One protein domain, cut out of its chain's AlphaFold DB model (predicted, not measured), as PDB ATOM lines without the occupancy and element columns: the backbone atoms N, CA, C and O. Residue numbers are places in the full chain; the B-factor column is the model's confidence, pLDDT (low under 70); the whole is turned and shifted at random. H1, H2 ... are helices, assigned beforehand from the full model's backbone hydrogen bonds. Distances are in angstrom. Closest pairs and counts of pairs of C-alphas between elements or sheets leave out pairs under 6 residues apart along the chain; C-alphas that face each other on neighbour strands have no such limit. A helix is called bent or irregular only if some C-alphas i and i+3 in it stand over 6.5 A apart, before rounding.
ATOM      1  N   SER A 334     103.770 160.332 105.212       84.81
ATOM      2  CA  SER A 334     104.578 159.112 105.295       84.81
ATOM      3  C   SER A 334     103.803 157.971 105.953       84.81
ATOM      4  O   SER A 334     103.853 156.846 105.457       84.81
ATOM      5  N   LEU A 335     103.018 158.264 106.996       84.62
ATOM      6  CA  LEU A 335     102.117 157.288 107.612       84.62
ATOM      7  C   LEU A 335     101.037 156.840 106.627       84.62
ATOM      8  O   LEU A 335     100.857 155.639 106.434       84.62
ATOM      9  N   LYS A 336     100.405 157.786 105.921       85.06
ATOM     10  CA  LYS A 336      99.442 157.464 104.858       85.06
ATOM     11  C   LYS A 336     100.047 156.516 103.812       85.06
ATOM     12  O   LYS A 336      99.458 155.485 103.490       85.06
ATOM     13  N   LYS A 337     101.271 156.796 103.359       87.69
ATOM     14  CA  LYS A 337     101.987 155.944 102.397       87.69
ATOM     15  C   LYS A 337     102.241 154.519 102.904       87.69
ATOM     16  O   LYS A 337     102.234 153.575 102.113       87.69
ATOM     17  N   MET A 338     102.506 154.349 104.198       89.00
ATOM     18  CA  MET A 338     102.810 153.040 104.791       89.00
ATOM     19  C   MET A 338     101.571 152.192 105.094       89.00
ATOM     20  O   MET A 338     101.707 150.971 105.174       89.00
ATOM     21  N   TYR A 339     100.404 152.813 105.283       87.56
ATOM     22  CA  TYR A 339      99.220 152.132 105.823       87.56
ATOM     23  C   TYR A 339      97.950 152.260 104.976       87.56
ATOM     24  O   TYR A 339      97.051 151.445 105.144       87.56
ATOM     25  N   GLU A 340      97.858 153.223 104.061       84.69
ATOM     26  CA  GLU A 340      96.632 153.484 103.293       84.69
ATOM     27  C   GLU A 340      96.852 153.417 101.778       84.69
ATOM     28  O   GLU A 340      96.018 152.857 101.073       84.69
ATOM     29  N   ASP A 341      97.970 153.947 101.265       85.56
ATOM     30  CA  ASP A 341      98.232 153.971  99.819       85.56
ATOM     31  C   ASP A 341      98.194 152.554  99.229       85.56
ATOM     32  O   ASP A 341      98.871 151.654  99.725       85.56
ATOM     33  N   PHE A 342      97.420 152.363  98.158       87.56
ATOM     34  CA  PHE A 342      97.157 151.050  97.573       87.56
ATOM     35  C   PHE A 342      98.417 150.369  97.013       87.56
ATOM     36  O   PHE A 342      99.118 150.932  96.170       87.56
ATOM     37  N   VAL A 343      98.656 149.122  97.432       87.75
ATOM     38  CA  VAL A 343      99.773 148.271  96.965       87.75
ATOM     39  C   VAL A 343      99.340 146.851  96.572       87.75
ATOM     40  O   VAL A 343     100.166 146.052  96.117       87.75
ATOM     41  N   GLY A 344      98.058 146.509  96.738       89.44
ATOM     42  CA  GLY A 344      97.566 145.144  96.533       89.44
ATOM     43  C   GLY A 344      98.272 144.145  97.456       89.44
ATOM     44  O   GLY A 344      98.642 144.483  98.572       89.44
ATOM     45  N   LEU A 345      98.515 142.914  97.001       91.50
ATOM     46  CA  LEU A 345      99.240 141.899  97.790       91.50
ATOM     47  C   LEU A 345     100.752 141.846  97.495       91.50
ATOM     48  O   LEU A 345     101.438 140.894  97.872       91.50
ATOM     49  N   ALA A 346     101.285 142.835  96.775       89.69
ATOM     50  CA  ALA A 346     102.695 142.850  96.384       89.69
ATOM     51  C   ALA A 346     103.631 143.239  97.540       89.69
ATOM     52  O   ALA A 346     104.792 142.828  97.543       89.69
ATOM     53  N   GLN A 347     103.115 144.009  98.499       92.56
ATOM     54  CA  GLN A 347     103.844 144.605  99.611       92.56
ATOM     55  C   GLN A 347     102.968 144.574 100.870       92.56
ATOM     56  O   GLN A 347     101.748 144.690 100.769       92.56
ATOM     57  N   GLY A 348     103.583 144.404 102.040       92.94
ATOM     58  CA  GLY A 348     102.915 144.539 103.331       92.94
ATOM     59  C   GLY A 348     102.827 145.987 103.828       92.94
ATOM     60  O   GLY A 348     103.002 146.953 103.077       92.94
ATOM     61  N   ASP A 349     102.614 146.120 105.134       92.69
ATOM     62  CA  ASP A 349     102.313 147.385 105.811       92.69
ATOM     63  C   ASP A 349     103.397 147.841 106.776       92.69
ATOM     64  O   ASP A 349     104.201 147.047 107.273       92.69
ATOM     65  N   GLY A 350     103.381 149.144 107.061       91.44
ATOM     66  CA  GLY A 350     104.242 149.762 108.059       91.44
ATOM     67  C   GLY A 350     105.707 149.897 107.626       91.44
ATOM     68  O   GLY A 350     106.029 149.796 106.438       91.44
ATOM     69  N   PRO A 351     106.622 150.136 108.585       90.12
ATOM     70  CA  PRO A 351     108.031 150.435 108.299       90.12
ATOM     71  C   PRO A 351     108.780 149.276 107.625       90.12
ATOM     72  O   PRO A 351     109.811 149.491 106.991       90.12
ATOM     73  N   TRP A 352     108.255 148.056 107.731       91.81
ATOM     74  CA  TRP A 352     108.837 146.845 107.157       91.81
ATOM     75  C   TRP A 352     108.118 146.382 105.883       91.81
ATOM     76  O   TRP A 352     108.445 145.315 105.367       91.81
ATOM     77  N   GLY A 353     107.127 147.133 105.386       91.50
ATOM     78  CA  GLY A 353     106.189 146.660 104.362       91.50
ATOM     79  C   GLY A 353     106.856 146.127 103.091       91.50
ATOM     80  O   GLY A 353     106.379 145.157 102.513       91.50
ATOM     81  N   GLU A 354     107.992 146.701 102.683       91.62
ATOM     82  CA  GLU A 354     108.771 146.261 101.508       91.62
ATOM     83  C   GLU A 354     109.423 144.873 101.665       91.62
ATOM     84  O   GLU A 354     109.863 144.285 100.678       91.62
ATOM     85  N   PHE A 355     109.475 144.328 102.882       90.94
ATOM     86  CA  PHE A 355     110.222 143.110 103.215       90.94
ATOM     87  C   PHE A 355     109.341 141.881 103.453       90.94
ATOM     88  O   PHE A 355     109.866 140.809 103.756       90.94
ATOM     89  N   TYR A 356     108.022 142.003 103.300       92.50
ATOM     90  CA  TYR A 356     107.109 140.866 103.370       92.50
ATOM     91  C   TYR A 356     105.908 141.036 102.442       92.50
ATOM     92  O   TYR A 356     105.588 142.135 101.990       92.50
ATOM     93  N   LYS A 357     105.247 139.914 102.148       92.00
ATOM     94  CA  LYS A 357     103.988 139.885 101.401       92.00
ATOM     95  C   LYS A 357     102.859 139.469 102.335       92.00
ATOM     96  O   LYS A 357     103.034 138.461 103.028       92.00
ATOM     97  N   PRO A 358     101.736 140.201 102.345       91.81
ATOM     98  CA  PRO A 358     100.614 139.893 103.213       91.81
ATOM     99  C   PRO A 358      99.917 138.594 102.799       91.81
ATOM    100  O   PRO A 358     100.023 138.145 101.653       91.81
ATOM    101  N   ILE A 359      99.177 137.996 103.731       91.94
ATOM    102  CA  ILE A 359      98.217 136.939 103.393       91.94
ATOM    103  C   ILE A 359      97.033 137.536 102.610       91.94
ATOM    104  O   ILE A 359      96.731 138.720 102.783       91.94
ATOM    105  N   PRO A 360      96.303 136.750 101.794       91.69
ATOM    106  CA  PRO A 360      95.192 137.283 101.001       91.69
ATOM    107  C   PRO A 360      94.121 138.020 101.818       91.69
ATOM    108  O   PRO A 360      93.511 138.965 101.328       91.69
ATOM    109  N   PHE A 361      93.914 137.642 103.083       91.69
ATOM    110  CA  PHE A 361      92.875 138.239 103.926       91.69
ATOM    111  C   PHE A 361      93.162 139.689 104.364       91.69
ATOM    112  O   PHE A 361      92.246 140.382 104.803       91.69
ATOM    113  N   TYR A 362      94.377 140.210 104.147       91.50
ATOM    114  CA  TYR A 362      94.666 141.643 104.312       91.50
ATOM    115  C   TYR A 362      93.741 142.536 103.475       91.50
ATOM    116  O   TYR A 362      93.490 143.676 103.857       91.50
ATOM    117  N   MET A 363      93.178 142.012 102.378       90.44
ATOM    118  CA  MET A 363      92.131 142.687 101.606       90.44
ATOM    119  C   MET A 363      90.940 143.140 102.460       90.44
ATOM    120  O   MET A 363      90.270 144.097 102.094       90.44
ATOM    121  N   TYR A 364      90.671 142.463 103.576       90.50
ATOM    122  CA  TYR A 364      89.560 142.765 104.474       90.50
ATOM    123  C   TYR A 364      90.020 143.382 105.798       90.50
ATOM    124  O   TYR A 364      89.254 144.128 106.391       90.50
ATOM    125  N   PHE A 365      91.261 143.129 106.227       90.81
ATOM    126  CA  PHE A 365      91.832 143.744 107.432       90.81
ATOM    127  C   PHE A 365      92.340 145.171 107.202       90.81
ATOM    128  O   PHE A 365      92.245 146.006 108.092       90.81
ATOM    129  N   ASN A 366      92.875 145.470 106.018       90.00
ATOM    130  CA  ASN A 366      93.272 146.818 105.623       90.00
ATOM    131  C   ASN A 366      92.854 147.086 104.163       90.00
ATOM    132  O   ASN A 366      93.682 147.117 103.240       90.00
ATOM    133  N   PRO A 367      91.540 147.242 103.928       87.75
ATOM    134  CA  PRO A 367      90.982 147.261 102.585       87.75
ATOM    135  C   PRO A 367      91.454 148.428 101.720       87.75
ATOM    136  O   PRO A 367      91.667 148.230 100.526       87.75
ATOM    137  N   ALA A 368      91.658 149.619 102.293       83.69
ATOM    138  CA  ALA A 368      92.125 150.788 101.538       83.69
ATOM    139  C   ALA A 368      93.435 150.502 100.782       83.69
ATOM    140  O   ALA A 368      93.619 150.935  99.643       83.69
ATOM    141  N   ARG A 369      94.308 149.705 101.403       88.12
ATOM    142  CA  ARG A 369      95.643 149.406 100.903       88.12
ATOM    143  C   ARG A 369      95.732 148.126 100.072       88.12
ATOM    144  O   ARG A 369      96.512 148.076  99.114       88.12
ATOM    145  N   HIS A 370      94.952 147.101 100.418       91.00
ATOM    146  CA  HIS A 370      95.112 145.765  99.833       91.00
ATOM    147  C   HIS A 370      93.915 145.242  99.057       91.00
ATOM    148  O   HIS A 370      94.105 144.284  98.312       91.00
ATOM    149  N   TYR A 371      92.707 145.797  99.221       89.56
ATOM    150  CA  TYR A 371      91.508 145.202  98.630       89.56
ATOM    151  C   TYR A 371      91.591 145.201  97.110       89.56
ATOM    152  O   TYR A 371      91.652 146.252  96.472       89.56
ATOM    153  N   ILE A 372      91.550 144.008  96.527       85.62
ATOM    154  CA  ILE A 372      91.452 143.846  95.088       85.62
ATOM    155  C   ILE A 372      90.086 143.224  94.797       85.62
ATOM    156  O   ILE A 372      89.772 142.178  95.374       85.62
ATOM    157  N   PRO A 373      89.264 143.841  93.929       79.44
ATOM    158  CA  PRO A 373      87.970 143.284  93.570       79.44
ATOM    159  C   PRO A 373      88.119 141.859  93.026       79.44
ATOM    160  O   PRO A 373      89.088 141.569  92.317       79.44
ATOM    161  N   PRO A 374      87.169 140.962  93.331       72.88
ATOM    162  CA  PRO A 374      87.227 139.599  92.832       72.88
ATOM    163  C   PRO A 374      87.121 139.594  91.302       72.88
ATOM    164  O   PRO A 374      86.134 140.063  90.738       72.88
ATOM    165  N   ASP A 375      88.119 139.021  90.629       66.62
ATOM    166  CA  ASP A 375      88.017 138.656  89.216       66.62
ATOM    167  C   ASP A 375      87.384 137.269  89.148       66.62
ATOM    168  O   ASP A 375      87.967 136.288  89.615       66.62
ATOM    169  N   SER A 376      86.153 137.165  88.647       56.12
ATOM    170  CA  SER A 376      85.561 135.844  88.474       56.12
ATOM    171  C   SER A 376      84.640 135.749  87.265       56.12
ATOM    172  O   SER A 376      83.668 136.489  87.093       56.12
ATOM    173  N   VAL A 377      84.924 134.736  86.449       55.28
ATOM    174  CA  VAL A 377      84.067 134.255  85.358       55.28
ATOM    175  C   VAL A 377      82.692 133.823  85.897       55.28
ATOM    176  O   VAL A 377      81.695 133.949  85.189       55.28
ATOM    177  N   THR A 378      82.625 133.420  87.171       53.59
ATOM    178  CA  THR A 378      81.413 133.076  87.935       53.59
ATOM    179  C   THR A 378      80.392 134.216  88.039       53.59
ATOM    180  O   THR A 378      79.208 133.946  88.222       53.59
ATOM    181  N   TYR A 379      80.785 135.485  87.858       62.31
ATOM    182  CA  TYR A 379      79.832 136.605  87.850       62.31
ATOM    183  C   TYR A 379      79.085 136.765  86.524       62.31
ATOM    184  O   TYR A 379      78.035 137.401  86.496       62.31
ATOM    185  N   LYS A 380      79.575 136.183  85.421       66.38
ATOM    186  CA  LYS A 380      78.947 136.355  84.099       66.38
ATOM    187  C   LYS A 380      77.538 135.767  84.040       66.38
ATOM    188  O   LYS A 380      76.667 136.357  83.408       66.38
ATOM    189  N   GLU A 381      77.306 134.642  84.712       67.00
ATOM    190  CA  GLU A 381      75.979 134.022  84.793       67.00
ATOM    191  C   GLU A 381      75.019 134.866  85.642       67.00
ATOM    192  O   GLU A 381      73.893 135.125  85.221       67.00
ATOM    193  N   LEU A 382      75.477 135.393  86.782       69.19
ATOM    194  CA  LEU A 382      74.667 136.266  87.640       69.19
ATOM    195  C   LEU A 382      74.332 137.598  86.951       69.19
ATOM    196  O   LEU A 382      73.173 138.005  86.936       69.19
ATOM    197  N   LEU A 383      75.309 138.229  86.292       70.06
ATOM    198  CA  LEU A 383      75.121 139.461  85.514       70.06
ATOM    199  C   LEU A 383      74.290 139.251  84.235       70.06
ATOM    200  O   LEU A 383      73.835 140.219  83.630       70.06
ATOM    201  N   SER A 384      74.060 138.001  83.815       76.19
ATOM    202  CA  SER A 384      73.094 137.691  82.751       76.19
ATOM    203  C   SER A 384      71.642 137.679  83.250       76.19
ATOM    204  O   SER A 384      70.722 137.894  82.460       76.19
ATOM    205  N   LYS A 385      71.435 137.455  84.557       78.81
ATOM    206  CA  LYS A 385      70.121 137.394  85.216       78.81
ATOM    207  C   LYS A 385      69.735 138.717  85.888       78.81
ATOM    208  O   LYS A 385      68.552 139.048  85.926       78.81
ATOM    209  N   TYR A 386      70.712 139.473  86.385       80.00
ATOM    210  CA  TYR A 386      70.511 140.712  87.137       80.00
ATOM    211  C   TYR A 386      71.272 141.879  86.515       80.00
ATOM    212  O   TYR A 386      72.403 141.724  86.058       80.00
ATOM    213  N   ARG A 387      70.666 143.070  86.532       75.69
ATOM    214  CA  ARG A 387      71.370 144.313  86.187       75.69
ATOM    215  C   ARG A 387      72.347 144.712  87.306       75.69
ATOM    216  O   ARG A 387      72.076 144.375  88.459       75.69
ATOM    217  N   PRO A 388      73.428 145.460  87.009       68.56
ATOM    218  CA  PRO A 388      74.406 145.900  88.014       68.56
ATOM    219  C   PRO A 388      73.797 146.603  89.237       68.56
ATOM    220  O   PRO A 388      74.300 146.455  90.346       68.56
ATOM    221  N   GLU A 389      72.679 147.310  89.061       71.19
ATOM    222  CA  GLU A 389      71.996 148.046  90.131       71.19
ATOM    223  C   GLU A 389      71.093 147.155  91.007       71.19
ATOM    224  O   GLU A 389      70.631 147.589  92.060       71.19
ATOM    225  N   GLN A 390      70.836 145.904  90.603       80.62
ATOM    226  CA  GLN A 390      69.980 144.947  91.319       80.62
ATOM    227  C   GLN A 390      70.768 144.166  92.377       80.62
ATOM    228  O   GLN A 390      70.771 142.930  92.409       80.62
ATOM    229  N   CYS A 391      71.488 144.899  93.230       85.50
ATOM    230  CA  CYS A 391      72.339 144.311  94.259       85.50
ATOM    231  C   CYS A 391      71.513 143.448  95.220       85.50
ATOM    232  O   CYS A 391      71.885 142.313  95.501       85.50
ATOM    233  N   VAL A 392      70.376 143.966  95.696       88.81
ATOM    234  CA  VAL A 392      69.545 143.296  96.707       88.81
ATOM    235  C   VAL A 392      68.947 142.012  96.144       88.81
ATOM    236  O   VAL A 392      69.090 140.964  96.760       88.81
ATOM    237  N   GLU A 393      68.349 142.058  94.956       86.62
ATOM    238  CA  GLU A 393      67.684 140.906  94.343       86.62
ATOM    239  C   GLU A 393      68.659 139.761  94.035       86.62
ATOM    240  O   GLU A 393      68.313 138.594  94.203       86.62
ATOM    241  N   CYS A 394      69.886 140.079  93.613       86.00
ATOM    242  CA  CYS A 394      70.932 139.075  93.409       86.00
ATOM    243  C   CYS A 394      71.447 138.522  94.749       86.00
ATOM    244  O   CYS A 394      71.567 137.309  94.928       86.00
ATOM    245  N   HIS A 395      71.721 139.401  95.718       89.31
ATOM    246  CA  HIS A 395      72.279 139.010  97.014       89.31
ATOM    247  C   HIS A 395      71.271 138.351  97.960       89.31
ATOM    248  O   HIS A 395      71.687 137.704  98.919       89.31
ATOM    249  N   GLU A 396      69.971 138.431  97.683       90.69
ATOM    250  CA  GLU A 396      68.964 137.571  98.314       90.69
ATOM    251  C   GLU A 396      69.174 136.098  97.969       90.69
ATOM    252  O   GLU A 396      68.931 135.237  98.812       90.69
ATOM    253  N   GLU A 397      69.649 135.805  96.758       87.25
ATOM    254  CA  GLU A 397      69.960 134.440  96.340       87.25
ATOM    255  C   GLU A 397      71.395 134.046  96.721       87.25
ATOM    256  O   GLU A 397      71.620 132.930  97.188       87.25
ATOM    257  N   SER A 398      72.370 134.946  96.548       85.94
ATOM    258  CA  SER A 398      73.793 134.609  96.713       85.94
ATOM    259  C   SER A 398      74.316 134.760  98.147       85.94
ATOM    260  O   SER A 398      75.150 133.965  98.581       85.94
ATOM    261  N   THR A 399      73.826 135.742  98.910       91.81
ATOM    262  CA  THR A 399      74.246 136.011 100.299       91.81
ATOM    263  C   THR A 399      73.052 136.415 101.185       91.81
ATOM    264  O   THR A 399      73.032 137.526 101.733       91.81
ATOM    265  N   PRO A 400      72.046 135.538 101.372       94.62
ATOM    266  CA  PRO A 400      70.765 135.889 101.997       94.62
ATOM    267  C   PRO A 400      70.892 136.483 103.406       94.62
ATOM    268  O   PRO A 400      70.111 137.356 103.779       94.62
ATOM    269  N   GLY A 401      71.890 136.055 104.191       95.75
ATOM    270  CA  GLY A 401      72.130 136.586 105.537       95.75
ATOM    271  C   GLY A 401      72.506 138.072 105.554       95.75
ATOM    272  O   GLY A 401      72.011 138.815 106.398       95.75
ATOM    273  N   ILE A 402      73.317 138.519 104.584       96.38
ATOM    274  CA  ILE A 402      73.717 139.929 104.439       96.38
ATOM    275  C   ILE A 402      72.487 140.788 104.156       96.38
ATOM    276  O   ILE A 402      72.243 141.780 104.844       96.38
ATOM    277  N   VAL A 403      71.675 140.374 103.179       95.19
ATOM    278  CA  VAL A 403      70.474 141.125 102.801       95.19
ATOM    279  C   VAL A 403      69.445 141.123 103.927       95.19
ATOM    280  O   VAL A 403      68.853 142.165 104.199       95.19
ATOM    281  N   ALA A 404      69.247 139.996 104.613       95.62
ATOM    282  CA  ALA A 404      68.307 139.908 105.727       95.62
ATOM    283  C   ALA A 404      68.657 140.892 106.855       95.62
ATOM    284  O   ALA A 404      67.772 141.589 107.348       95.62
ATOM    285  N   GLN A 405      69.940 140.990 107.226       96.50
ATOM    286  CA  GLN A 405      70.411 141.947 108.230       96.50
ATOM    287  C   GLN A 405      70.273 143.397 107.757       96.50
ATOM    288  O   GLN A 405      69.739 144.234 108.484       96.50
ATOM    289  N   TRP A 406      70.705 143.696 106.530       96.06
ATOM    290  CA  TRP A 406      70.611 145.049 105.991       96.06
ATOM    291  C   TRP A 406      69.155 145.516 105.878       96.06
ATOM    292  O   TRP A 406      68.854 146.631 106.298       96.06
ATOM    293  N   LYS A 407      68.223 144.669 105.419       94.06
ATOM    294  CA  LYS A 407      66.800 145.022 105.259       94.06
ATOM    295  C   LYS A 407      66.116 145.486 106.541       94.06
ATOM    296  O   LYS A 407      65.159 146.250 106.459       94.06
ATOM    297  N   ILE A 408      66.571 145.032 107.707       93.50
ATOM    298  CA  ILE A 408      66.014 145.439 109.008       93.50
ATOM    299  C   ILE A 408      66.820 146.567 109.678       93.50
ATOM    300  O   ILE A 408      66.428 147.058 110.738       93.50
ATOM    301  N   SER A 409      67.927 146.995 109.067       95.12
ATOM    302  CA  SER A 409      68.778 148.080 109.564       95.12
ATOM    303  C   SER A 409      68.134 149.461 109.390       95.12
ATOM    304  O   SER A 409      67.198 149.656 108.604       95.12
ATOM    305  N   ASN A 410      68.691 150.458 110.085       93.50
ATOM    306  CA  ASN A 410      68.368 151.866 109.835       93.50
ATOM    307  C   ASN A 410      68.910 152.360 108.484       93.50
ATOM    308  O   ASN A 410      68.347 153.298 107.938       93.50
ATOM    309  N   HIS A 411      69.935 151.723 107.905       93.56
ATOM    310  CA  HIS A 411      70.436 152.087 106.574       93.56
ATOM    311  C   HIS A 411      69.431 151.762 105.464       93.56
ATOM    312  O   HIS A 411      69.229 152.573 104.559       93.56
ATOM    313  N   ALA A 412      68.747 150.618 105.557       93.69
ATOM    314  CA  ALA A 412      67.643 150.299 104.653       93.69
ATOM    315  C   ALA A 412      66.369 151.092 104.980       93.69
ATOM    316  O   ALA A 412      65.544 151.299 104.098       93.69
ATOM    317  N   ASN A 413      66.186 151.542 106.228       93.81
ATOM    318  CA  ASN A 413      64.954 152.201 106.674       93.81
ATOM    319  C   ASN A 413      65.215 153.492 107.484       93.81
ATOM    320  O   ASN A 413      64.817 153.573 108.656       93.81
ATOM    321  N   PRO A 414      65.859 154.520 106.897       92.88
ATOM    322  CA  PRO A 414      66.254 155.731 107.622       92.88
ATOM    323  C   PRO A 414      65.057 156.620 108.013       92.88
ATOM    324  O   PRO A 414      65.163 157.493 108.866       92.88
ATOM    325  N   LYS A 415      63.868 156.364 107.459       92.19
ATOM    326  CA  LYS A 415      62.615 157.074 107.765       92.19
ATOM    327  C   LYS A 415      61.573 156.159 108.419       92.19
ATOM    328  O   LYS A 415      60.370 156.356 108.258       92.19
ATOM    329  N   LYS A 416      62.000 155.107 109.134       91.38
ATOM    330  CA  LYS A 416      61.080 154.105 109.721       91.38
ATOM    331  C   LYS A 416      60.200 154.639 110.854       91.38
ATOM    332  O   LYS A 416      59.114 154.120 111.092       91.38
ATOM    333  N   ASN A 417      60.681 155.638 111.593       90.62
ATOM    334  CA  ASN A 417      59.954 156.277 112.689       90.62
ATOM    335  C   ASN A 417      60.448 157.717 112.900       90.62
ATOM    336  O   ASN A 417      61.425 158.141 112.285       90.62
ATOM    337  N   ARG A 418      59.772 158.468 113.778       89.00
ATOM    338  CA  ARG A 418      60.057 159.892 114.027       89.00
ATOM    339  C   ARG A 418      61.486 160.160 114.512       89.00
ATOM    340  O   ARG A 418      62.052 161.170 114.123       89.00
ATOM    341  N   GLU A 419      62.031 159.298 115.363       85.12
ATOM    342  CA  GLU A 419      63.360 159.478 115.959       85.12
ATOM    343  C   GLU A 419      64.460 159.281 114.913       85.12
ATOM    344  O   GLU A 419      65.233 160.198 114.665       85.12
ATOM    345  N   VAL A 420      64.444 158.148 114.202       87.56
ATOM    346  CA  VAL A 420      65.421 157.860 113.137       87.56
ATOM    347  C   VAL A 420      65.293 158.854 111.979       87.56
ATOM    348  O   VAL A 420      66.298 159.256 111.401       87.56
ATOM    349  N   SER A 421      64.073 159.320 111.679       91.25
ATOM    350  CA  SER A 421      63.866 160.355 110.654       91.25
ATOM    351  C   SER A 421      64.492 161.693 111.049       91.25
ATOM    352  O   SER A 421      65.019 162.382 110.185       91.25
ATOM    353  N   ALA A 422      64.440 162.067 112.333       88.31
ATOM    354  CA  ALA A 422      65.046 163.308 112.812       88.31
ATOM    355  C   ALA A 422      66.578 163.254 112.716       88.31
ATOM    356  O   ALA A 422      67.182 164.191 112.209       88.31
ATOM    357  N   GLU A 423      67.194 162.135 113.116       85.69
ATOM    358  CA  GLU A 423      68.643 161.933 112.954       85.69
ATOM    359  C   GLU A 423      69.056 161.906 111.476       85.69
ATOM    360  O   GLU A 423      70.068 162.486 111.091       85.69
ATOM    361  N   THR A 424      68.246 161.272 110.627       91.38
ATOM    362  CA  THR A 424      68.480 161.231 109.179       91.38
ATOM    363  C   THR A 424      68.416 162.623 108.563       91.38
ATOM    364  O   THR A 424      69.239 162.921 107.708       91.38
ATOM    365  N   GLN A 425      67.499 163.487 109.004       92.12
ATOM    366  CA  GLN A 425      67.378 164.844 108.471       92.12
ATOM    367  C   GLN A 425      68.670 165.655 108.671       92.12
ATOM    368  O   GLN A 425      69.109 166.343 107.753       92.12
ATOM    369  N   GLU A 426      69.322 165.529 109.831       86.94
ATOM    370  CA  GLU A 426      70.616 166.180 110.088       86.94
ATOM    371  C   GLU A 426      71.702 165.687 109.111       86.94
ATOM    372  O   GLU A 426      72.516 166.474 108.620       86.94
ATOM    373  N   ILE A 427      71.689 164.391 108.776       88.75
ATOM    374  CA  ILE A 427      72.596 163.795 107.785       88.75
ATOM    375  C   ILE A 427      72.253 164.280 106.370       88.75
ATOM    376  O   ILE A 427      73.160 164.645 105.626       88.75
ATOM    377  N   GLU A 428      70.973 164.316 105.986       90.31
ATOM    378  CA  GLU A 428      70.508 164.796 104.675       90.31
ATOM    379  C   GLU A 428      70.925 166.257 104.435       90.31
ATOM    380  O   GLU A 428      71.384 166.594 103.341       90.31
ATOM    381  N   GLU A 429      70.818 167.109 105.461       89.31
ATOM    382  CA  GLU A 429      71.270 168.507 105.432       89.31
ATOM    383  C   GLU A 429      72.791 168.613 105.247       89.31
ATOM    384  O   GLU A 429      73.264 169.458 104.484       89.31
ATOM    385  N   LEU A 430      73.556 167.728 105.894       83.69
ATOM    386  CA  LEU A 430      75.012 167.664 105.773       83.69
ATOM    387  C   LEU A 430      75.462 167.231 104.368       83.69
ATOM    388  O   LEU A 430      76.361 167.850 103.797       83.69
ATOM    389  N   ILE A 431      74.875 166.162 103.820       83.12
ATOM    390  CA  ILE A 431      75.305 165.578 102.536       83.12
ATOM    391  C   ILE A 431      74.587 166.191 101.324       83.12
ATOM    392  O   ILE A 431      74.947 165.898 100.183       83.12
ATOM    393  N   GLY A 432      73.561 167.017 101.546       84.56
ATOM    394  CA  GLY A 432      72.763 167.645 100.490       84.56
ATOM    395  C   GLY A 432      71.951 166.654  99.649       84.56
ATOM    396  O   GLY A 432      71.681 166.925  98.477       84.56
ATOM    397  N   LYS A 433      71.588 165.493 100.210       83.69
ATOM    398  CA  LYS A 433      70.877 164.407  99.517       83.69
ATOM    399  C   LYS A 433      69.803 163.812 100.418       83.69
ATOM    400  O   LYS A 433      70.085 163.471 101.558       83.69
ATOM    401  N   GLU A 434      68.609 163.614  99.864       88.00
ATOM    402  CA  GLU A 434      67.516 162.902 100.533       88.00
ATOM    403  C   GLU A 434      67.777 161.381 100.580       88.00
ATOM    404  O   GLU A 434      68.150 160.761  99.576       88.00
ATOM    405  N   LEU A 435      67.546 160.772 101.743       89.62
ATOM    406  CA  LEU A 435      67.687 159.347 102.026       89.62
ATOM    407  C   LEU A 435      66.306 158.736 102.293       89.62
ATOM    408  O   LEU A 435      65.606 159.126 103.224       89.62
ATOM    409  N   ASN A 436      65.901 157.751 101.492       88.00
ATOM    410  CA  ASN A 436      64.591 157.114 101.612       88.00
ATOM    411  C   ASN A 436      64.691 155.674 102.115       88.00
ATOM    412  O   ASN A 436      65.716 155.004 101.965       88.00
ATOM    413  N   ASN A 437      63.581 155.198 102.689       90.62
ATOM    414  CA  ASN A 437      63.392 153.776 102.961       90.62
ATOM    415  C   ASN A 437      63.563 152.975 101.669       90.62
ATOM    416  O   ASN A 437      63.252 153.449 100.574       90.62
ATOM    417  N   TRP A 438      64.095 151.771 101.804       88.31
ATOM    418  CA  TRP A 438      64.278 150.874 100.688       88.31
ATOM    419  C   TRP A 438      62.941 150.324 100.198       88.31
ATOM    420  O   TRP A 438      62.149 149.793 100.978       88.31
ATOM    421  N   GLU A 439      62.739 150.398  98.886       81.88
ATOM    422  CA  GLU A 439      61.707 149.672  98.158       81.88
ATOM    423  C   GLU A 439      62.338 149.069  96.888       81.88
ATOM    424  O   GLU A 439      63.327 149.601  96.375       81.88
ATOM    425  N   PRO A 440      61.798 147.969  96.339       76.62
ATOM    426  CA  PRO A 440      62.304 147.410  95.090       76.62
ATOM    427  C   PRO A 440      62.372 148.464  93.970       76.62
ATOM    428  O   PRO A 440      61.363 149.063  93.600       76.62
ATOM    429  N   GLY A 441      63.567 148.680  93.416       66.62
ATOM    430  CA  GLY A 441      63.810 149.635  92.329       66.62
ATOM    431  C   GLY A 441      64.097 151.085  92.743       66.62
ATOM    432  O   GLY A 441      64.296 151.922  91.858       66.62
ATOM    433  N   THR A 442      64.153 151.415  94.038       67.31
ATOM    434  CA  THR A 442      64.647 152.726  94.489       67.31
ATOM    435  C   THR A 442      66.177 152.777  94.455       67.31
ATOM    436  O   THR A 442      66.847 151.768  94.648       67.31
ATOM    437  N   MET A 443      66.750 153.971  94.239       63.84
ATOM    438  CA  MET A 443      68.212 154.211  94.259       63.84
ATOM    439  C   MET A 443      68.639 155.301  95.266       63.84
ATOM    440  O   MET A 443      69.824 155.610  95.402       63.84
ATOM    441  N   ASN A 444      67.680 155.897  95.985       70.19
ATOM    442  CA  ASN A 444      67.911 156.988  96.937       70.19
ATOM    443  C   ASN A 444      67.843 156.469  98.380       70.19
ATOM    444  O   ASN A 444      66.791 156.510  99.003       70.19
ATOM    445  N   GLY A 445      68.968 155.995  98.914       79.50
ATOM    446  CA  GLY A 445      69.116 155.569 100.308       79.50
ATOM    447  C   GLY A 445      70.527 155.046 100.586       79.50
ATOM    448  O   GLY A 445      71.395 155.119  99.711       79.50
ATOM    449  N   VAL A 446      70.768 154.525 101.792       87.69
ATOM    450  CA  VAL A 446      72.055 153.909 102.163       87.69
ATOM    451  C   VAL A 446      72.031 152.429 101.766       87.69
ATOM    452  O   VAL A 446      71.796 151.527 102.574       87.69
ATOM    453  N   TYR A 447      72.163 152.188 100.462       87.06
ATOM    454  CA  TYR A 447      72.063 150.856  99.856       87.06
ATOM    455  C   TYR A 447      73.445 150.240  99.622       87.06
ATOM    456  O   TYR A 447      74.465 150.907  99.789       87.06
ATOM    457  N   CYS A 448      73.483 148.972  99.195       88.44
ATOM    458  CA  CYS A 448      74.723 148.231  98.936       88.44
ATOM    459  C   CYS A 448      75.698 149.029  98.056       88.44
ATOM    460  O   CYS A 448      76.874 149.150  98.385       88.44
ATOM    461  N   SER A 449      75.187 149.636  96.982       83.44
ATOM    462  CA  SER A 449      75.980 150.409  96.026       83.44
ATOM    463  C   SER A 449      76.594 151.682  96.607       83.44
ATOM    464  O   SER A 449      77.637 152.123  96.137       83.44
ATOM    465  N   TYR A 450      75.995 152.257  97.653       82.44
ATOM    466  CA  TYR A 450      76.559 153.423  98.329       82.44
ATOM    467  C   TYR A 450      77.821 153.049  99.116       82.44
ATOM    468  O   TYR A 450      78.796 153.789  99.103       82.44
ATOM    469  N   CYS A 451      77.818 151.890  99.777       86.56
ATOM    470  CA  CYS A 451      78.930 151.448 100.622       86.56
ATOM    471  C   CYS A 451      79.970 150.590  99.885       86.56
ATOM    472  O   CYS A 451      81.084 150.458 100.381       86.56
ATOM    473  N   HIS A 452      79.616 150.000  98.739       87.50
ATOM    474  CA  HIS A 452      80.482 149.070  98.005       87.50
ATOM    475  C   HIS A 452      80.758 149.466  96.550       87.50
ATOM    476  O   HIS A 452      81.599 148.839  95.909       87.50
ATOM    477  N   GLY A 453      80.077 150.489  96.028       81.25
ATOM    478  CA  GLY A 453      80.106 150.866  94.616       81.25
ATOM    479  C   GLY A 453      78.996 150.204  93.794       81.25
ATOM    480  O   GLY A 453      78.464 149.154  94.144       81.25
ATOM    481  N   ASP A 454      78.634 150.837  92.681       78.12
ATOM    482  CA  ASP A 454      77.595 150.395  91.739       78.12
ATOM    483  C   ASP A 454      78.144 149.586  90.548       78.12
ATOM    484  O   ASP A 454      77.381 149.042  89.750       78.12
ATOM    485  N   ASN A 455      79.469 149.476  90.435       77.88
ATOM    486  CA  ASN A 455      80.146 148.710  89.397       77.88
ATOM    487  C   ASN A 455      80.879 147.509  90.003       77.88
ATOM    488  O   ASN A 455      81.868 147.669  90.717       77.88
ATOM    489  N   HIS A 456      80.435 146.304  89.641       78.50
ATOM    490  CA  HIS A 456      80.965 145.051  90.176       78.50
ATOM    491  C   HIS A 456      82.457 144.811  89.850       78.50
ATOM    492  O   HIS A 456      83.148 144.110  90.587       78.50
ATOM    493  N   GLU A 457      82.986 145.414  88.780       75.00
ATOM    494  CA  GLU A 457      84.417 145.354  88.430       75.00
ATOM    495  C   GLU A 457      85.274 146.315  89.273       75.00
ATOM    496  O   GLU A 457      86.502 146.250  89.250       75.00
ATOM    497  N   LYS A 458      84.636 147.241  89.998       77.00
ATOM    498  CA  LYS A 458      85.278 148.308  90.777       77.00
ATOM    499  C   LYS A 458      84.725 148.396  92.198       77.00
ATOM    500  O   LYS A 458      84.703 149.484  92.775       77.00
ATOM    501  N   LEU A 459      84.258 147.267  92.739       81.88
ATOM    502  CA  LEU A 459      83.776 147.213  94.115       81.88
ATOM    503  C   LEU A 459      84.870 147.638  95.086       81.88
ATOM    504  O   LEU A 459      86.061 147.466  94.826       81.88
ATOM    505  N   PHE A 460      84.456 148.127  96.240       84.81
ATOM    506  CA  PHE A 460      85.358 148.428  97.335       84.81
ATOM    507  C   PHE A 460      84.773 147.984  98.669       84.81
ATOM    508  O   PHE A 460      83.573 147.739  98.812       84.81
ATOM    509  N   MET A 461      85.655 147.846  99.652       89.00
ATOM    510  CA  MET A 461      85.253 147.650 101.037       89.00
ATOM    511  C   MET A 461      85.130 149.020 101.718       89.00
ATOM    512  O   MET A 461      86.020 149.863 101.538       89.00
ATOM    513  N   PRO A 462      84.033 149.269 102.457       87.94
ATOM    514  CA  PRO A 462      83.777 150.556 103.082       87.94
ATOM    515  C   PRO A 462      84.792 150.838 104.191       87.94
ATOM    516  O   PRO A 462      85.025 150.010 105.070       87.94
ATOM    517  N   THR A 463      85.350 152.040 104.160       84.94
ATOM    518  CA  THR A 463      86.212 152.629 105.180       84.94
ATOM    519  C   THR A 463      85.654 153.982 105.627       84.94
ATOM    520  O   THR A 463      84.706 154.513 105.037       84.94
ATOM    521  N   VAL A 464      86.245 154.575 106.666       82.19
ATOM    522  CA  VAL A 464      85.894 155.915 107.145       82.19
ATOM    523  C   VAL A 464      85.981 156.935 106.010       82.19
ATOM    524  O   VAL A 464      85.047 157.711 105.828       82.19
ATOM    525  N   ASP A 465      87.045 156.897 105.210       76.38
ATOM    526  CA  ASP A 465      87.313 157.930 104.203       76.38
ATOM    527  C   ASP A 465      86.600 157.721 102.868       76.38
ATOM    528  O   ASP A 465      86.447 158.678 102.113       76.38
ATOM    529  N   ASN A 466      86.152 156.501 102.555       77.44
ATOM    530  CA  ASN A 466      85.458 156.224 101.294       77.44
ATOM    531  C   ASN A 466      83.950 155.965 101.451       77.44
ATOM    532  O   ASN A 466      83.273 155.871 100.432       77.44
ATOM    533  N   ALA A 467      83.423 155.835 102.676       84.38
ATOM    534  CA  ALA A 467      82.015 155.515 102.908       84.38
ATOM    535  C   ALA A 467      81.458 156.134 104.201       84.38
ATOM    536  O   ALA A 467      80.569 156.985 104.146       84.38
ATOM    537  N   CYS A 468      81.956 155.727 105.373       87.38
ATOM    538  CA  CYS A 468      81.280 155.997 106.649       87.38
ATOM    539  C   CYS A 468      81.324 157.485 107.039       87.38
ATOM    540  O   CYS A 468      80.310 158.072 107.424       87.38
ATOM    541  N   GLY A 469      82.494 158.115 106.908       85.75
ATOM    542  CA  GLY A 469      82.747 159.504 107.296       85.75
ATOM    543  C   GLY A 469      82.034 160.540 106.427       85.75
ATOM    544  O   GLY A 469      81.953 161.702 106.822       85.75
ATOM    545  N   VAL A 470      81.466 160.128 105.287       82.50
ATOM    546  CA  VAL A 470      80.631 160.984 104.432       82.50
ATOM    547  C   VAL A 470      79.348 161.387 105.164       82.50
ATOM    548  O   VAL A 470      79.000 162.564 105.188       82.50
ATOM    549  N   CYS A 471      78.672 160.421 105.793       85.88
ATOM    550  CA  CYS A 471      77.421 160.646 106.526       85.88
ATOM    551  C   CYS A 471      77.646 160.853 108.032       85.88
ATOM    552  O   CYS A 471      76.839 161.509 108.686       85.88
ATOM    553  N   HIS A 472      78.741 160.319 108.584       90.06
ATOM    554  CA  HIS A 472      79.033 160.326 110.022       90.06
ATOM    555  C   HIS A 472      80.355 161.046 110.364       90.06
ATOM    556  O   HIS A 472      81.223 160.475 111.034       90.06
ATOM    557  N   PRO A 473      80.564 162.306 109.926       86.38
ATOM    558  CA  PRO A 473      81.846 162.989 110.104       86.38
ATOM    559  C   PRO A 473      82.151 163.321 111.567       86.38
ATOM    560  O   PRO A 473      83.317 163.466 111.926       86.38
ATOM    561  N   GLN A 474      81.130 163.462 112.422       88.31
ATOM    562  CA  GLN A 474      81.338 163.689 113.850       88.31
ATOM    563  C   GLN A 474      81.968 162.456 114.502       88.31
ATOM    564  O   GLN A 474      83.007 162.577 115.145       88.31
ATOM    565  N   GLN A 475      81.377 161.276 114.303       90.56
ATOM    566  CA  GLN A 475      81.870 160.018 114.863       90.56
ATOM    567  C   GLN A 475      83.264 159.688 114.324       90.56
ATOM    568  O   GLN A 475      84.130 159.285 115.095       90.56
ATOM    569  N   ALA A 476      83.503 159.931 113.032       88.62
ATOM    570  CA  ALA A 476      84.812 159.762 112.405       88.62
ATOM    571  C   ALA A 476      85.890 160.646 113.073       88.62
ATOM    572  O   ALA A 476      86.936 160.149 113.493       88.62
ATOM    573  N   LYS A 477      85.587 161.934 113.292       88.06
ATOM    574  CA  LYS A 477      86.473 162.871 114.008       88.06
ATOM    575  C   LYS A 477      86.716 162.456 115.450       88.06
ATOM    576  O   LYS A 477      87.848 162.486 115.919       88.06
ATOM    577  N   GLU A 478      85.658 162.100 116.173       91.25
ATOM    578  CA  GLU A 478      85.760 161.651 117.560       91.25
ATOM    579  C   GLU A 478      86.595 160.379 117.690       91.25
ATOM    580  O   GLU A 478      87.376 160.287 118.633       91.25
ATOM    581  N   PHE A 479      86.474 159.443 116.745       90.88
ATOM    582  CA  PHE A 479      87.304 158.245 116.665       90.88
ATOM    583  C   PHE A 479      88.770 158.601 116.392       90.88
ATOM    584  O   PHE A 479      89.656 158.190 117.139       90.88
ATOM    585  N   ALA A 480      89.032 159.438 115.382       87.12
ATOM    586  CA  ALA A 480      90.381 159.852 115.001       87.12
ATOM    587  C   ALA A 480      91.147 160.546 116.145       87.12
ATOM    588  O   ALA A 480      92.346 160.303 116.301       87.12
ATOM    589  N   LYS A 481      90.459 161.321 117.002       89.31
ATOM    590  CA  LYS A 481      91.042 161.932 118.220       89.31
ATOM    591  C   LYS A 481      91.671 160.921 119.181       89.31
ATOM    592  O   LYS A 481      92.515 161.306 119.985       89.31
ATOM    593  N   GLY A 482      91.334 159.629 119.099       89.75
ATOM    594  CA  GLY A 482      92.038 158.582 119.847       89.75
ATOM    595  C   GLY A 482      93.559 158.610 119.619       89.75
ATOM    596  O   GLY A 482      94.326 158.312 120.539       89.75
ATOM    597  N   ARG A 483      94.016 159.062 118.435       89.81
ATOM    598  CA  ARG A 483      95.441 159.279 118.116       89.81
ATOM    599  C   ARG A 483      96.112 160.334 118.998       89.81
ATOM    600  O   ARG A 483      97.286 160.171 119.324       89.81
ATOM    601  N   ASP A 484      95.389 161.364 119.440       90.81
ATOM    602  CA  ASP A 484      95.938 162.452 120.271       90.81
ATOM    603  C   ASP A 484      96.423 161.941 121.636       90.81
ATOM    604  O   ASP A 484      97.248 162.562 122.309       90.81
ATOM    605  N   HIS A 485      95.932 160.771 122.049       90.75
ATOM    606  CA  HIS A 485      96.329 160.097 123.279       90.75
ATOM    607  C   HIS A 485      97.456 159.068 123.070       90.75
ATOM    608  O   HIS A 485      97.946 158.496 124.049       90.75
ATOM    609  N   GLY A 486      97.907 158.849 121.830       91.19
ATOM    610  CA  GLY A 486      98.942 157.886 121.448       91.19
ATOM    611  C   GLY A 486      98.549 156.423 121.688       91.19
ATOM    612  O   GLY A 486      97.461 156.121 122.176       91.19
ATOM    613  N   ARG A 487      99.464 155.489 121.404       93.38
ATOM    614  CA  ARG A 487      99.233 154.042 121.584       93.38
ATOM    615  C   ARG A 487      99.201 153.614 123.064       93.38
ATOM    616  O   ARG A 487      99.938 154.186 123.872       93.38
ATOM    617  N   PRO A 488      98.409 152.584 123.429       94.56
ATOM    618  CA  PRO A 488      97.453 151.846 122.589       94.56
ATOM    619  C   PRO A 488      96.169 152.645 122.321       94.56
ATOM    620  O   PRO A 488      95.621 153.253 123.244       94.56
ATOM    621  N   SER A 489      95.694 152.630 121.079       93.31
ATOM    622  CA  SER A 489      94.455 153.286 120.651       93.31
ATOM    623  C   SER A 489      93.851 152.544 119.460       93.31
ATOM    624  O   SER A 489      94.589 151.946 118.674       93.31
ATOM    625  N   HIS A 490      92.527 152.586 119.319       92.75
ATOM    626  CA  HIS A 490      91.806 151.978 118.203       92.75
ATOM    627  C   HIS A 490      92.292 152.494 116.837       92.75
ATOM    628  O   HIS A 490      92.640 151.670 115.995       92.75
ATOM    629  N   PRO A 491      92.469 153.813 116.608       89.62
ATOM    630  CA  PRO A 491      92.937 154.297 115.307       89.62
ATOM    631  C   PRO A 491      94.357 153.832 114.931       89.62
ATOM    632  O   PRO A 491      94.755 153.946 113.774       89.62
ATOM    633  N   GLN A 492      95.150 153.359 115.900       90.69
ATOM    634  CA  GLN A 492      96.550 152.954 115.720       90.69
ATOM    635  C   GLN A 492      96.786 151.471 116.037       90.69
ATOM    636  O   GLN A 492      97.932 151.062 116.250       90.69
ATOM    637  N   ASN A 493      95.730 150.659 116.114       91.25
ATOM    638  CA  ASN A 493      95.840 149.248 116.472       91.25
ATOM    639  C   ASN A 493      96.650 148.461 115.420       91.25
ATOM    640  O   ASN A 493      97.571 147.739 115.789       91.25
ATOM    641  N   TRP A 494      96.403 148.691 114.129       91.31
ATOM    642  CA  TRP A 494      97.116 148.060 113.024       91.31
ATOM    643  C   TRP A 494      98.562 148.540 112.935       91.31
ATOM    644  O   TRP A 494      99.475 147.732 112.768       91.31
ATOM    645  N   GLU A 495      98.800 149.840 113.166       90.88
ATOM    646  CA  GLU A 495     100.158 150.377 113.305       90.88
ATOM    647  C   GLU A 495     100.918 149.644 114.419       90.88
ATOM    648  O   GLU A 495     102.106 149.371 114.273       90.88
ATOM    649  N   ALA A 496     100.272 149.310 115.542       92.19
ATOM    650  CA  ALA A 496     100.891 148.535 116.619       92.19
ATOM    651  C   ALA A 496     101.241 147.100 116.198       92.19
ATOM    652  O   ALA A 496     102.323 146.634 116.548       92.19
ATOM    653  N   THR A 497     100.389 146.449 115.409       92.06
ATOM    654  CA  THR A 497     100.575 145.059 114.964       92.06
ATOM    655  C   THR A 497     101.722 144.893 113.985       92.06
ATOM    656  O   THR A 497     102.597 144.062 114.201       92.06
ATOM    657  N   VAL A 498     101.765 145.695 112.920       91.94
ATOM    658  CA  VAL A 498     102.733 145.471 111.831       91.94
ATOM    659  C   VAL A 498     104.030 146.270 111.997       91.94
ATOM    660  O   VAL A 498     104.963 146.073 111.225       91.94
ATOM    661  N   SER A 499     104.130 147.165 112.991       91.69
ATOM    662  CA  SER A 499     105.378 147.904 113.268       91.69
ATOM    663  C   SER A 499     106.353 147.162 114.178       91.69
ATOM    664  O   SER A 499     107.532 147.516 114.204       91.69
ATOM    665  N   VAL A 500     105.917 146.131 114.903       94.12
ATOM    666  CA  VAL A 500     106.821 145.363 115.767       94.12
ATOM    667  C   VAL A 500     107.667 144.381 114.946       94.12
ATOM    668  O   VAL A 500     107.159 143.738 114.027       94.12
ATOM    669  N   PRO A 501     108.968 144.241 115.249       94.19
ATOM    670  CA  PRO A 501     109.888 143.497 114.388       94.19
ATOM    671  C   PRO A 501     109.606 141.987 114.358       94.19
ATOM    672  O   PRO A 501     109.781 141.345 113.324       94.19
ATOM    673  N   TRP A 502     109.118 141.417 115.463       95.12
ATOM    674  CA  TRP A 502     108.795 139.989 115.544       95.12
ATOM    675  C   TRP A 502     107.620 139.572 114.655       95.12
ATOM    676  O   TRP A 502     107.586 138.427 114.217       95.12
ATOM    677  N   TYR A 503     106.711 140.493 114.313       95.06
ATOM    678  CA  TYR A 503     105.617 140.200 113.385       95.06
ATOM    679  C   TYR A 503     106.168 139.758 112.022       95.06
ATOM    680  O   TYR A 503     105.833 138.691 111.512       95.06
ATOM    681  N   VAL A 504     107.093 140.540 111.459       93.12
ATOM    682  CA  VAL A 504     107.702 140.245 110.152       93.12
ATOM    683  C   VAL A 504     108.735 139.123 110.239       93.12
ATOM    684  O   VAL A 504     108.894 138.357 109.287       93.12
ATOM    685  N   GLU A 505     109.397 138.959 111.382       93.94
ATOM    686  CA  GLU A 505     110.269 137.804 111.604       93.94
ATOM    687  C   GLU A 505     109.485 136.482 111.515       93.94
ATOM    688  O   GLU A 505     109.935 135.544 110.859       93.94
ATOM    689  N   ASN A 506     108.262 136.425 112.053       93.25
ATOM    690  CA  ASN A 506     107.395 135.251 111.914       93.25
ATOM    691  C   ASN A 506     107.004 134.993 110.446       93.25
ATOM    692  O   ASN A 506     106.967 133.842 110.006       93.25
ATOM    693  N   TYR A 507     106.820 136.040 109.633       91.56
ATOM    694  CA  TYR A 507     106.645 135.878 108.182       91.56
ATOM    695  C   TYR A 507     107.878 135.253 107.519       91.56
ATOM    696  O   TYR A 507     107.732 134.342 106.701       91.56
ATOM    697  N   ARG A 508     109.090 135.698 107.883       89.25
ATOM    698  CA  ARG A 508     110.355 135.138 107.368       89.25
ATOM    699  C   ARG A 508     110.545 133.669 107.747       89.25
ATOM    700  O   ARG A 508     111.127 132.916 106.971       89.25
ATOM    701  N   ARG A 509     110.007 133.257 108.896       87.31
ATOM    702  CA  ARG A 509     110.019 131.873 109.393       87.31
ATOM    703  C   ARG A 509     108.959 130.961 108.770       87.31
ATOM    704  O   ARG A 509     108.963 129.764 109.034       87.31
ATOM    705  N   GLY A 510     108.060 131.498 107.943       89.88
ATOM    706  CA  GLY A 510     106.957 130.732 107.354       89.88
ATOM    707  C   GLY A 510     105.716 130.621 108.247       89.88
ATOM    708  O   GLY A 510     104.786 129.896 107.907       89.88
ATOM    709  N   GLU A 511     105.647 131.383 109.338       90.12
ATOM    710  CA  GLU A 511     104.556 131.365 110.322       90.12
ATOM    711  C   GLU A 511     103.517 132.475 110.078       90.12
ATOM    712  O   GLU A 511     102.684 132.772 110.920       90.12
ATOM    713  N   ARG A 512     103.499 133.089 108.891       87.56
ATOM    714  CA  ARG A 512     102.594 134.212 108.566       87.56
ATOM    715  C   ARG A 512     101.106 133.977 108.867       87.56
ATOM    716  O   ARG A 512     100.402 134.922 109.187       87.56
ATOM    717  N   TYR A 513     100.621 132.738 108.770       90.50
ATOM    718  CA  TYR A 513      99.214 132.414 109.039       90.50
ATOM    719  C   TYR A 513      98.903 132.207 110.525       90.50
ATOM    720  O   TYR A 513      97.741 132.332 110.899       90.50
ATOM    721  N   SER A 514      99.894 131.939 111.386       89.69
ATOM    722  CA  SER A 514      99.655 131.903 112.840       89.69
ATOM    723  C   SER A 514      99.369 133.303 113.394       89.69
ATOM    724  O   SER A 514      98.681 133.437 114.403       89.69
ATOM    725  N   MET A 515      99.802 134.345 112.678       91.75
ATOM    726  CA  MET A 515      99.553 135.748 113.016       91.75
ATOM    727  C   MET A 515      98.132 136.225 112.679       91.75
ATOM    728  O   MET A 515      97.760 137.323 113.083       91.75
ATOM    729  N   ILE A 516      97.303 135.410 112.010       92.31
ATOM    730  CA  ILE A 516      95.950 135.821 111.596       92.31
ATOM    731  C   ILE A 516      95.064 136.235 112.781       92.31
ATOM    732  O   ILE A 516      94.216 137.109 112.634       92.31
ATOM    733  N   GLY A 517      95.278 135.650 113.966       92.62
ATOM    734  CA  GLY A 517      94.575 136.051 115.187       92.62
ATOM    735  C   GLY A 517      94.945 137.467 115.643       92.62
ATOM    736  O   GLY A 517      94.074 138.217 116.080       92.62
ATOM    737  N   CYS A 518      96.213 137.863 115.478       93.75
ATOM    738  CA  CYS A 518      96.652 139.240 115.713       93.75
ATOM    739  C   CYS A 518      95.978 140.184 114.717       93.75
ATOM    740  O   CYS A 518      95.442 141.214 115.116       93.75
ATOM    741  N   ASP A 519      95.957 139.804 113.439       92.75
ATOM    742  CA  ASP A 519      95.398 140.630 112.371       92.75
ATOM    743  C   ASP A 519      93.889 140.821 112.530       92.75
ATOM    744  O   ASP A 519      93.383 141.924 112.358       92.75
ATOM    745  N   GLN A 520      93.176 139.763 112.922       91.75
ATOM    746  CA  GLN A 520      91.735 139.793 113.142       91.75
ATOM    747  C   GLN A 520      91.344 140.695 114.316       91.75
ATOM    748  O   GLN A 520      90.330 141.383 114.224       91.75
ATOM    749  N   CYS A 521      92.131 140.691 115.396       92.56
ATOM    750  CA  CYS A 521      91.917 141.554 116.559       92.56
ATOM    751  C   CYS A 521      92.317 143.014 116.272       92.56
ATOM    752  O   CYS A 521      91.693 143.952 116.767       92.56
ATOM    753  N   HIS A 522      93.345 143.217 115.442       92.81
ATOM    754  CA  HIS A 522      93.953 144.521 115.187       92.81
ATOM    755  C   HIS A 522      93.784 145.023 113.750       92.81
ATOM    756  O   HIS A 522      94.694 145.654 113.224       92.81
ATOM    757  N   GLN A 523      92.644 144.788 113.108       86.44
ATOM    758  CA  GLN A 523      92.391 145.260 111.740       86.44
ATOM    759  C   GLN A 523      92.576 146.776 111.639       86.44
ATOM    760  O   GLN A 523      92.364 147.488 112.620       86.44
ATOM    761  N   ASN A 524      92.956 147.289 110.466       78.12
ATOM    762  CA  ASN A 524      93.032 148.728 110.251       78.12
ATOM    763  C   ASN A 524      91.632 149.327 110.401       78.12
ATOM    764  O   ASN A 524      90.845 149.323 109.450       78.12
ATOM    765  N   MET A 525      91.365 149.904 111.578       69.62
ATOM    766  CA  MET A 525      90.073 150.479 111.989       69.62
ATOM    767  C   MET A 525      89.674 151.745 111.213       69.62
ATOM    768  O   MET A 525      88.894 152.578 111.666       69.62
ATOM    769  N   SER A 526      90.197 151.887 110.001       69.75
ATOM    770  CA  SER A 526      89.478 152.508 108.901       69.75
ATOM    771  C   SER A 526      88.124 151.828 108.626       69.75
ATOM    772  O   SER A 526      87.249 152.481 108.075       69.75
ATOM    773  N   SER A 527      87.899 150.567 109.008       78.31
ATOM    774  CA  SER A 527      86.571 149.938 109.042       78.31
ATOM    775  C   SER A 527      85.835 150.268 110.351       78.31
ATOM    776  O   SER A 527      86.441 150.322 111.416       78.31
ATOM    777  N   CYS A 528      84.524 150.527 110.290       87.88
ATOM    778  CA  CYS A 528      83.733 150.947 111.462       87.88
ATOM    779  C   CYS A 528      82.856 149.833 112.056       87.88
ATOM    780  O   CYS A 528      82.049 150.104 112.935       87.88
ATOM    781  N   ASP A 529      82.935 148.604 111.557       90.12
ATOM    782  CA  ASP A 529      81.979 147.530 111.842       90.12
ATOM    783  C   ASP A 529      82.404 146.561 112.956       90.12
ATOM    784  O   ASP A 529      81.713 145.571 113.181       90.12
ATOM    785  N   ASP A 530      83.477 146.862 113.693       89.44
ATOM    786  CA  ASP A 530      83.974 146.002 114.778       89.44
ATOM    787  C   ASP A 530      83.058 146.003 116.017       89.44
ATOM    788  O   ASP A 530      82.932 144.989 116.700       89.44
ATOM    789  N   CYS A 531      82.388 147.128 116.306       92.06
ATOM    790  CA  CYS A 531      81.489 147.255 117.465       92.06
ATOM    791  C   CYS A 531      80.004 147.119 117.097       92.06
ATOM    792  O   CYS A 531      79.239 146.504 117.834       92.06
ATOM    793  N   HIS A 532      79.569 147.736 115.994       93.06
ATOM    794  CA  HIS A 532      78.213 147.585 115.454       93.06
ATOM    795  C   HIS A 532      78.292 146.779 114.158       93.06
ATOM    796  O   HIS A 532      78.536 147.334 113.080       93.06
ATOM    797  N   GLY A 533      78.097 145.467 114.281       91.44
ATOM    798  CA  GLY A 533      78.402 144.506 113.232       91.44
ATOM    799  C   GLY A 533      77.704 144.785 111.901       91.44
ATOM    800  O   GLY A 533      76.512 145.123 111.832       91.44
ATOM    801  N   LYS A 534      78.443 144.576 110.807       91.81
ATOM    802  CA  LYS A 534      77.845 144.485 109.473       91.81
ATOM    803  C   LYS A 534      76.898 143.272 109.403       91.81
ATOM    804  O   LYS A 534      77.195 142.219 109.950       91.81
ATOM    805  N   HIS A 535      75.754 143.333 108.731       95.44
ATOM    806  CA  HIS A 535      75.192 144.458 107.969       95.44
ATOM    807  C   HIS A 535      74.001 145.117 108.680       95.44
ATOM    808  O   HIS A 535      73.203 145.809 108.049       95.44
ATOM    809  N   LEU A 536      73.867 144.895 109.992       94.81
ATOM    810  CA  LEU A 536      72.796 145.466 110.803       94.81
ATOM    811  C   LEU A 536      73.133 146.884 111.289       94.81
ATOM    812  O   LEU A 536      72.237 147.727 111.347       94.81
ATOM    813  N   PHE A 537      74.406 147.136 111.623       95.19
ATOM    814  CA  PHE A 537      74.913 148.413 112.139       95.19
ATOM    815  C   PHE A 537      74.101 148.935 113.340       95.19
ATOM    816  O   PHE A 537      73.724 150.106 113.413       95.19
ATOM    817  N   SER A 538      73.775 148.043 114.280       94.81
ATOM    818  CA  SER A 538      72.918 148.370 115.420       94.81
ATOM    819  C   SER A 538      73.682 149.124 116.510       94.81
ATOM    820  O   SER A 538      74.599 148.602 117.139       94.81
ATOM    821  N   VAL A 539      73.243 150.345 116.822       92.19
ATOM    822  CA  VAL A 539      73.740 151.098 117.989       92.19
ATOM    823  C   VAL A 539      73.375 150.427 119.315       92.19
ATOM    824  O   VAL A 539      74.132 150.530 120.276       92.19
ATOM    825  N   ALA A 540      72.242 149.723 119.373       93.88
ATOM    826  CA  ALA A 540      71.846 148.963 120.555       93.88
ATOM    827  C   ALA A 540      72.775 147.759 120.791       93.88
ATOM    828  O   ALA A 540      73.088 147.445 121.936       93.88
ATOM    829  N   GLU A 541      73.247 147.119 119.717       94.81
ATOM    830  CA  GLU A 541      74.280 146.076 119.767       94.81
ATOM    831  C   GLU A 541      75.609 146.666 120.247       94.81
ATOM    832  O   GLU A 541      76.130 146.226 121.266       94.81
ATOM    833  N   ALA A 542      76.093 147.743 119.616       95.56
ATOM    834  CA  ALA A 542      77.376 148.362 119.964       95.56
ATOM    835  C   ALA A 542      77.472 148.918 121.390       95.56
ATOM    836  O   ALA A 542      78.576 149.205 121.849       95.56
TER     837      ALA A 542
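What this domain is: This is residues 334 to 542 of the 838 residues of the protein "Hydroxylamine oxidoreductase-copper oxidase fusion protein" of Candidatus Brocadia fulgida (UniProt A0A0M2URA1). Look for two lobes of short, mostly crossed helices, joined along one edge by H11, which bridges from H10 to H12. One lobe gathers H1, H2, H3, H4, H12, H13 and H14; the other is a loose string of contacts from H7 through H6, H9 and H10 to H8, with H5 at its margin touching no helix. The long unnamed stretch of residues 522 to 538 crosses from H14 in the first lobe to H15 on the side of the second. The printed part has 209 residues, with fifteen named helices, H1 to H15 in order along the chain, and no named strand; the class is all helix. The whole is compact, with a radius of gyration of the C-alphas of 18.8 A and spans of 53 by 46 by 28 A.

Where its parts are: Find C-alpha 334 at (104.578, 159.112, 105.295), where H1 begins and runs to residue 339. Then come H2, residues 350 to 355, H3, residues 362 to 365, H4, residues 367 to 370, H5, residues 379 to 385, and H6, residues 391 to 398. H7, residues 400 to 408, measures 12.8 A from first to last C-alpha. H8, residues 418 to 431, is the longest helix by residues at 14; look for its first C-alpha at (60.057, 159.892, 114.027), 19.9 A from its last. Next are H9, residues 448 to 452, and H10, residues 464 to 471. H11, residues 473 to 485, measures 19.8 A, and H12, residues 490 to 499, measures 15.0 A. H13 is residues 501 to 508, H14 residues 516 to 521, and H15 residues 539 to 542, ending with C-alpha 542 at (77.376, 148.362, 119.964). Three helices are irregular: in H2 C-alphas 351 and 354 are 8.0 A apart, in H10 C-alphas 466 and 469 are 7.4 A apart, and in H12 C-alphas 491 and 494 are 7.8 A apart.

How they stand to each other: Begin at H1, which touches H2 at a steep tilt of 67 degrees; the closest C-alphas, of Met 338 and Gly 350, are 4.8 A apart. H2 touches H12, with the C-alphas of Gly 350 and Ser 499 closest at 5.6 A. H13 is close to H2 but not clearly touching, at 7.3 A between the C-alphas of Trp 352 and Val 504. H3 and H4 touch only at the corner by their link, with the C-alphas of Met 363 and His 370 closest at 4.6 A. H6 and H7 form a helical hairpin at a steep tilt of 41 degrees, opposite ways, their closest C-alphas those of Glu 396 and Val 403, 5.9 A apart. H9 only just touches H6 and only just touches H10, each with 3 pairs of C-alphas within 8 A. H8 touches H10 with residues 427 to 431 alone, closest at the C-alphas of Ile 427 and Cys 471, 5.9 A. H11 touches H12 with residues 479 to 483 alone, the C-alphas of Ala 480 and Pro 491 closest at 6.1 A. H14 only just touches H12, with 3 pairs of C-alphas within 8 A. Every O i to N i+4 pair is within hydrogen-bond range in H1, H5, H8, H9, H13 and H14, but 3 of 4 in H6, 4 of 5 in H7, 5 of 9 in H11, 4 of 6 in H12, and 0 of 2 in H2 and 0 of 4 in H10, where 2 of 3 and 2 of 5 O i to N i+3 pairs are; H3, H4 and H15 are too short for an i+4 pair.

The domain as a whole: The two C-alphas farthest apart, those of Arg 418 and Arg 509, are 57.5 A apart. The printed part has no cut. The long links run from H8 to H9, H9 to H10 and H14 to H15. Mean pLDDT of the printed part is 86.9; look for values under 70 at residues 375 to 382, 388, 441 to 443 and 525 to 526.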